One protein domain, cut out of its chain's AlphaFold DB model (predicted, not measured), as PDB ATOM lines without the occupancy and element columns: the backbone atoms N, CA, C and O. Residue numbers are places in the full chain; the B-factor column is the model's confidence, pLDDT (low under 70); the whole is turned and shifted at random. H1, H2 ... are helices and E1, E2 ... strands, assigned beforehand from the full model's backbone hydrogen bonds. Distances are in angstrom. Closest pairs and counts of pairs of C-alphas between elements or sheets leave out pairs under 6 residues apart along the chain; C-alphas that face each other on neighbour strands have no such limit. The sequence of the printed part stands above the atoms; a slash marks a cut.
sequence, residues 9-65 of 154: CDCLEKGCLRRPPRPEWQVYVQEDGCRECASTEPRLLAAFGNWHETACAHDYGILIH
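This is residues 9 to 65 of the 154 residues of an uncharacterized protein of Fluviicoccus keumensis (UniProt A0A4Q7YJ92). A small, mostly loop-built domain with little regular structure: one helix, H1, runs along the longest axis beside a short hairpin, E1 and E2, with E3 at one end. The 57 printed residues hold E1, E2, H1 and E3 in that order, mixed helices and strands, with only 22 residues in named elements. The antiparallel sheet is E1 - E2. The whole is compact, radius of gyration of the C-alphas 10.7 A, spanning 30 by 23 by 20 A.

E1, residues 27 to 29, and E2, residues 35 to 37, form an antiparallel hairpin at 141 degrees; N 28 and O 36 are within hydrogen-bond range at 3.0 A. The closest C-alphas of E2 and H1, residues 42 to 53, are those of Cys 37 and Phe 48, 7.0 A apart. In H1, every O i to N i+4 pair is within hydrogen-bond range. E3, residues 62 to 65, is apart from E1, E2 and H1 and pairs with no named strand.

E1, 7.2 A long, begins at C-alpha 27 (14.154, 95.688, 99.746). E2 measures 7.1 A, H1 16.9 A. E3, 6.9 A, ends at C-alpha 65 (36.741, 96.152, 98.542).

Residues 9 to 26 hold no named element. The printed part has no cut, no link between named elements is long, and no printed residue is under 70.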
ATOM      1  N   CYS A   9      27.866  91.297  98.644       97.31
ATOM      2  CA  CYS A   9      27.494  89.965  99.102       97.31
ATOM      3  C   CYS A   9      26.139  89.524  98.531       97.31
ATOM      4  O   CYS A   9      25.326  90.338  98.101       97.31
ATOM      5  N   ASP A  10      25.870  88.225  98.605       97.12
ATOM      6  CA  ASP A  10      24.615  87.580  98.202       97.12
ATOM      7  C   ASP A  10      23.778  87.118  99.415       97.12
ATOM      8  O   ASP A  10      22.965  86.191  99.345       97.12
ATOM      9  N   CYS A  11      24.008  87.728 100.587       97.25
ATOM     10  CA  CYS A  11      23.381  87.294 101.836       97.25
ATOM     11  C   CYS A  11      21.860  87.489 101.850       97.25
ATOM     12  O   CYS A  11      21.179  86.748 102.557       97.25
ATOM     13  N   LEU A  12      21.327  88.488 101.137       95.94
ATOM     14  CA  LEU A  12      19.879  88.704 101.060       95.94
ATOM     15  C   LEU A  12      19.227  87.569 100.260       95.94
ATOM     16  O   LEU A  12      18.261  86.966 100.718       95.94
ATOM     17  N   GLU A  13      19.816  87.231  99.120       95.88
ATOM     18  CA  GLU A  13      19.366  86.212  98.176       95.88
ATOM     19  C   GLU A  13      19.465  84.803  98.756       95.88
ATOM     20  O   GLU A  13      18.583  83.976  98.536       95.88
ATOM     21  N   LYS A  14      20.510  84.538  99.548       95.69
ATOM     22  CA  LYS A  14      20.703  83.259 100.249       95.69
ATOM     23  C   LYS A  14      19.968  83.163 101.589       95.69
ATOM     24  O   LYS A  14      20.021  82.117 102.230       95.69
ATOM     25  N   GLY A  15      19.315  84.233 102.050       94.62
ATOM     26  CA  GLY A  15      18.658  84.260 103.362       94.62
ATOM     27  C   GLY A  15      19.629  84.196 104.550       94.62
ATOM     28  O   GLY A  15      19.252  83.774 105.639       94.62
ATOM     29  N   CYS A  16      20.882  84.621 104.365       95.06
ATOM     30  CA  CYS A  16      21.945  84.608 105.380       95.06
ATOM     31  C   CYS A  16      22.094  85.949 106.124       95.06
ATOM     32  O   CYS A  16      23.153  86.253 106.679       95.06
ATOM     33  N   LEU A  17      21.063  86.794 106.112       96.25
ATOM     34  CA  LEU A  17      21.074  88.052 106.853       96.25
ATOM     35  C   LEU A  17      21.014  87.799 108.361       96.25
ATOM     36  O   LEU A  17      20.272  86.943 108.834       96.25
ATOM     37  N   ARG A  18      21.744  88.609 109.134       95.81
ATOM     38  CA  ARG A  18      21.659  88.590 110.604       95.81
ATOM     39  C   ARG A  18      20.322  89.140 111.086       95.81
ATOM     40  O   ARG A  18      19.819  88.733 112.127       95.81
ATOM     41  N   ARG A  19      19.778  90.111 110.347       93.81
ATOM     42  CA  ARG A  19      18.503  90.767 110.640       93.81
ATOM     43  C   ARG A  19      17.683  90.834 109.355       93.81
ATOM     44  O   ARG A  19      18.169  91.430 108.390       93.81
ATOM     45  N   PRO A  20      16.470  90.262 109.314       94.44
ATOM     46  CA  PRO A  20      15.643  90.304 108.116       94.44
ATOM     47  C   PRO A  20      15.220  91.748 107.788       94.44
ATOM     48  O   PRO A  20      15.110  92.571 108.706       94.44
ATOM     49  N   PRO A  21      14.991  92.073 106.503       95.69
ATOM     50  CA  PRO A  21      14.413  93.353 106.123       95.69
ATOM     51  C   PRO A  21      12.973  93.451 106.628       95.69
ATOM     52  O   PRO A  21      12.261  92.447 106.714       95.69
ATOM     53  N   ARG A  22      12.518  94.664 106.934       95.88
ATOM     54  CA  ARG A  22      11.103  94.893 107.210       95.88
ATOM     55  C   ARG A  22      10.307  94.964 105.899       95.88
ATOM     56  O   ARG A  22      10.813  95.544 104.935       95.88
ATOM     57  N   PRO A  23       9.078  94.415 105.842       94.94
ATOM     58  CA  PRO A  23       8.284  94.389 104.614       94.94
ATOM     59  C   PRO A  23       8.037  95.771 103.998       94.94
ATOM     60  O   PRO A  23       8.044  95.904 102.776       94.94
ATOM     61  N   GLU A  24       7.871  96.811 104.821       95.75
ATOM     62  CA  GLU A  24       7.609  98.181 104.366       95.75
ATOM     63  C   GLU A  24       8.761  98.819 103.574       95.75
ATOM     64  O   GLU A  24       8.541  99.790 102.853       95.75
ATOM     65  N   TRP A  25       9.980  98.281 103.679       96.25
ATOM     66  CA  TRP A  25      11.123  98.759 102.901       96.25
ATOM     67  C   TRP A  25      11.109  98.245 101.463       96.25
ATOM     68  O   TRP A  25      11.710  98.870 100.596       96.25
ATOM     69  N   GLN A  26      10.430  97.116 101.209       94.69
ATOM     70  CA  GLN A  26      10.402  96.468  99.893       94.69
ATOM     71  C   GLN A  26      11.820  96.343  99.308       94.69
ATOM     72  O   GLN A  26      12.103  96.824  98.212       94.69
ATOM     73  N   VAL A  27      12.731  95.763 100.099       96.62
ATOM     74  CA  VAL A  27      14.154  95.688  99.746       96.62
ATOM     75  C   VAL A  27      14.346  94.849  98.487       96.62
ATOM     76  O   VAL A  27      13.835  93.731  98.404       96.62
ATOM     77  N   TYR A  28      15.127  95.368  97.545       95.88
ATOM     78  CA  TYR A  28      15.509  94.686  96.311       95.88
ATOM     79  C   TYR A  28      17.016  94.806  96.064       95.88
ATOM     80  O   TYR A  28      17.722  95.504  96.791       95.88
ATOM     81  N   VAL A  29      17.514  94.086  95.060       95.88
ATOM     82  CA  VAL A  29      18.919  94.113  94.636       95.88
ATOM     83  C   VAL A  29      19.001  94.759  93.259       95.88
ATOM     84  O   VAL A  29      18.263  94.365  92.356       95.88
ATOM     85  N   GLN A  30      19.861  95.761  93.115       94.88
ATOM     86  CA  GLN A  30      20.126  96.445  91.852       94.88
ATOM     87  C   GLN A  30      21.000  95.603  90.914       94.88
ATOM     88  O   GLN A  30      21.565  94.580  91.304       94.88
ATOM     89  N   GLU A  31      21.119  96.044  89.660       92.25
ATOM     90  CA  GLU A  31      21.955  95.377  88.654       92.25
ATOM     91  C   GLU A  31      23.431  95.313  89.058       92.25
ATOM     92  O   GLU A  31      24.093  94.338  88.727       92.25
ATOM     93  N   ASP A  32      23.916  96.297  89.821       92.50
ATOM     94  CA  ASP A  32      25.269  96.352  90.389       92.50
ATOM     95  C   ASP A  32      25.446  95.455  91.633       92.50
ATOM     96  O   ASP A  32      26.545  95.318  92.165       92.50
ATOM     97  N   GLY A  33      24.374  94.811  92.099       93.38
ATOM     98  CA  GLY A  33      24.369  93.942  93.265       93.38
ATOM     99  C   GLY A  33      24.149  94.642  94.609       93.38
ATOM    100  O   GLY A  33      24.044  93.919  95.608       93.38
ATOM    101  N   CYS A  34      24.044  95.975  94.648       94.69
ATOM    102  CA  CYS A  34      23.714  96.746  95.845       94.69
ATOM    103  C   CYS A  34      22.272  96.468  96.291       94.69
ATOM    104  O   CYS A  34      21.394  96.168  95.477       94.69
ATOM    105  N   ARG A  35      22.006  96.553  97.599       95.88
ATOM    106  CA  ARG A  35      20.640  96.452  98.130       95.88
ATOM    107  C   ARG A  35      20.042  97.842  98.212       95.88
ATOM    108  O   ARG A  35      20.648  98.730  98.800       95.88
ATOM    109  N   GLU A  36      18.814  97.973  97.745       96.31
ATOM    110  CA  GLU A  36      18.083  99.232  97.751       96.31
ATOM    111  C   GLU A  36      16.685  99.091  98.340       96.31
ATOM    112  O   GLU A  36      16.151  97.993  98.517       96.31
ATOM    113  N   CYS A  37      16.106 100.241  98.674       96.50
ATOM    114  CA  CYS A  37      14.779 100.376  99.256       96.50
ATOM    115  C   CYS A  37      13.850 101.062  98.255       96.50
ATOM    116  O   CYS A  37      14.158 102.149  97.772       96.50
ATOM    117  N   ALA A  38      12.688 100.468  97.969       96.50
ATOM    118  CA  ALA A  38      11.717 101.078  97.053       96.50
ATOM    119  C   ALA A  38      10.848 102.158  97.728       96.50
ATOM    120  O   ALA A  38      10.070 102.843  97.063       96.50
ATOM    121  N   SER A  39      10.944 102.306  99.053       94.94
ATOM    122  CA  SER A  39      10.182 103.313  99.788       94.94
ATOM    123  C   SER A  39      10.662 104.728  99.468       94.94
ATOM    124  O   SER A  39      11.854 105.012  99.473       94.94
ATOM    125  N   THR A  40       9.722 105.650  99.275       94.56
ATOM    126  CA  THR A  40      10.007 107.085  99.121       94.56
ATOM    127  C   THR A  40       9.835 107.863 100.428       94.56
ATOM    128  O   THR A  40      10.096 109.065 100.472       94.56
ATOM    129  N   GLU A  41       9.400 107.206 101.511       97.19
ATOM    130  CA  GLU A  41       9.181 107.864 102.796       97.19
ATOM    131  C   GLU A  41      10.523 108.112 103.512       97.19
ATOM    132  O   GLU A  41      11.226 107.152 103.845       97.19
ATOM    133  N   PRO A  42      10.874 109.368 103.862       96.12
ATOM    134  CA  PRO A  42      12.176 109.682 104.458       96.12
ATOM    135  C   PRO A  42      12.480 108.917 105.752       96.12
ATOM    136  O   PRO A  42      13.624 108.545 106.011       96.12
ATOM    137  N   ARG A  43      11.454 108.651 106.570       96.81
ATOM    138  CA  ARG A  43      11.603 107.878 107.812       96.81
ATOM    139  C   ARG A  43      11.962 106.421 107.539       96.81
ATOM    140  O   ARG A  43      12.780 105.855 108.261       96.81
ATOM    141  N   LEU A  44      11.372 105.829 106.503       96.38
ATOM    142  CA  LEU A  44      11.656 104.456 106.100       96.38
ATOM    143  C   LEU A  44      13.029 104.347 105.440       96.38
ATOM    144  O   LEU A  44      13.750 103.406 105.749       96.38
ATOM    145  N   LEU A  45      13.432 105.334 104.637       96.06
ATOM    146  CA  LEU A  45      14.783 105.413 104.071       96.06
ATOM    147  C   LEU A  45      15.863 105.512 105.158       96.06
ATOM    148  O   LEU A  45      16.843 104.772 105.119       96.06
ATOM    149  N   ALA A  46      15.662 106.353 106.177       96.19
ATOM    150  CA  ALA A  46      16.589 106.448 107.305       96.19
ATOM    151  C   ALA A  46      16.671 105.133 108.102       96.19
ATOM    152  O   ALA A  46      17.755 104.681 108.473       96.19
ATOM    153  N   ALA A  47      15.526 104.487 108.347       96.50
ATOM    154  CA  ALA A  47      15.479 103.189 109.018       96.50
ATOM    155  C   ALA A  47      16.149 102.079 108.188       96.50
ATOM    156  O   ALA A  47      16.875 101.258 108.750       96.50
ATOM    157  N   PHE A  48      15.937 102.079 106.869       96.94
ATOM    158  CA  PHE A  48      16.601 101.182 105.932       96.94
ATOM    159  C   PHE A  48      18.115 101.384 105.955       96.94
ATOM    160  O   PHE A  48      18.819 100.397 106.103       96.94
ATOM    161  N   GLY A  49      18.621 102.621 105.892       95.44
ATOM    162  CA  GLY A  49      20.064 102.895 105.925       95.44
ATOM    163  C   GLY A  49      20.744 102.314 107.170       95.44
ATOM    164  O   GLY A  49      21.717 101.568 107.059       95.44
ATOM    165  N   ASN A  50      20.153 102.540 108.347       95.31
ATOM    166  CA  ASN A  50      20.637 101.970 109.612       95.31
ATOM    167  C   ASN A  50      20.601 100.433 109.621       95.31
ATOM    168  O   ASN A  50      21.459  99.768 110.209       95.31
ATOM    169  N   TRP A  51      19.574  99.842 109.007       96.12
ATOM    170  CA  TRP A  51      19.512  98.395 108.853       96.12
ATOM    171  C   TRP A  51      20.570  97.893 107.869       96.12
ATOM    172  O   TRP A  51      21.247  96.915 108.185       96.12
ATOM    173  N   HIS A  52      20.725  98.563 106.728       95.69
ATOM    174  CA  HIS A  52      21.557  98.177 105.595       95.69
ATOM    175  C   HIS A  52      23.026  98.025 105.995       95.69
ATOM    176  O   HIS A  52      23.643  97.002 105.686       95.69
ATOM    177  N   GLU A  53      23.539  98.983 106.770       94.31
ATOM    178  CA  GLU A  53      24.908  98.987 107.296       94.31
ATOM    179  C   GLU A  53      25.233  97.722 108.105       94.31
ATOM    180  O   GLU A  53      26.334  97.190 108.022       94.31
ATOM    181  N   THR A  54      24.256  97.193 108.849       93.75
ATOM    182  CA  THR A  54      24.449  96.084 109.802       93.75
ATOM    183  C   THR A  54      23.544  94.875 109.512       93.75
ATOM    184  O   THR A  54      23.246  94.058 110.390       93.75
ATOM    185  N   ALA A  55      23.040  94.751 108.280       94.94
ATOM    186  CA  ALA A  55      22.091  93.703 107.880       94.94
ATOM    187  C   ALA A  55      22.734  92.304 107.868       94.94
ATOM    188  O   ALA A  55      22.072  91.300 108.151       94.94
ATOM    189  N   CYS A  56      24.032  92.228 107.571       96.38
ATOM    190  CA  CYS A  56      24.821  90.998 107.554       96.38
ATOM    191  C   CYS A  56      26.186  91.213 108.231       96.38
ATOM    192  O   CYS A  56      26.363  92.150 109.006       96.38
ATOM    193  N   ALA A  57      27.123  90.287 108.021       95.62
ATOM    194  CA  ALA A  57      28.490  90.401 108.526       95.62
ATOM    195  C   ALA A  57      29.375  91.359 107.718       95.62
ATOM    196  O   ALA A  57      30.473  91.668 108.166       95.62
ATOM    197  N   HIS A  58      28.902  91.776 106.547       95.38
ATOM    198  CA  HIS A  58      29.633  92.591 105.591       95.38
ATOM    199  C   HIS A  58      29.152  94.037 105.694       95.38
ATOM    200  O   HIS A  58      27.949  94.288 105.548       95.38
ATOM    201  N   ASP A  59      30.076  94.962 105.933       91.50
ATOM    202  CA  ASP A  59      29.778  96.388 106.070       91.50
ATOM    203  C   ASP A  59      29.112  96.899 104.791       91.50
ATOM    204  O   ASP A  59      29.621  96.689 103.690       91.50
ATOM    205  N   TYR A  60      27.924  97.498 104.921       92.50
ATOM    206  CA  TYR A  60      27.099  97.939 103.782       92.50
ATOM    207  C   TYR A  60      26.798  96.832 102.752       92.50
ATOM    208  O   TYR A  60      26.394  97.104 101.626       92.50
ATOM    209  N   GLY A  61      26.961  95.559 103.124       94.88
ATOM    210  CA  GLY A  61      26.835  94.436 102.200       94.88
ATOM    211  C   GLY A  61      28.017  94.264 101.248       94.88
ATOM    212  O   GLY A  61      27.892  93.477 100.319       94.88
ATOM    213  N   ILE A  62      29.141  94.947 101.462       96.81
ATOM    214  CA  ILE A  62      30.345  94.847 100.633       96.81
ATOM    215  C   ILE A  62      31.162  93.632 101.075       96.81
ATOM    216  O   ILE A  62      31.717  93.601 102.172       96.81
ATOM    217  N   LEU A  63      31.240  92.613 100.221       97.12
ATOM    218  CA  LEU A  63      31.968  91.378 100.513       97.12
ATOM    219  C   LEU A  63      33.484  91.569 100.407       97.12
ATOM    220  O   LEU A  63      34.242  91.059 101.231       97.12
ATOM    221  N   ILE A  64      33.928  92.305  99.392       97.25
ATOM    222  CA  ILE A  64      35.330  92.661  99.199       97.25
ATOM    223  C   ILE A  64      35.415  94.057  98.589       97.25
ATOM    224  O   ILE A  64      34.650  94.399  97.691       97.25
ATOM    225  N   HIS A  65      36.367  94.847  99.079       96.25
ATOM    226  CA  HIS A  65      36.741  96.152  98.542       96.25
ATOM    227  C   HIS A  65      38.261  96.206  98.397       96.25
ATOM    228  O   HIS A  65      39.010  95.767  99.284       96.25
TER     229      HIS A  65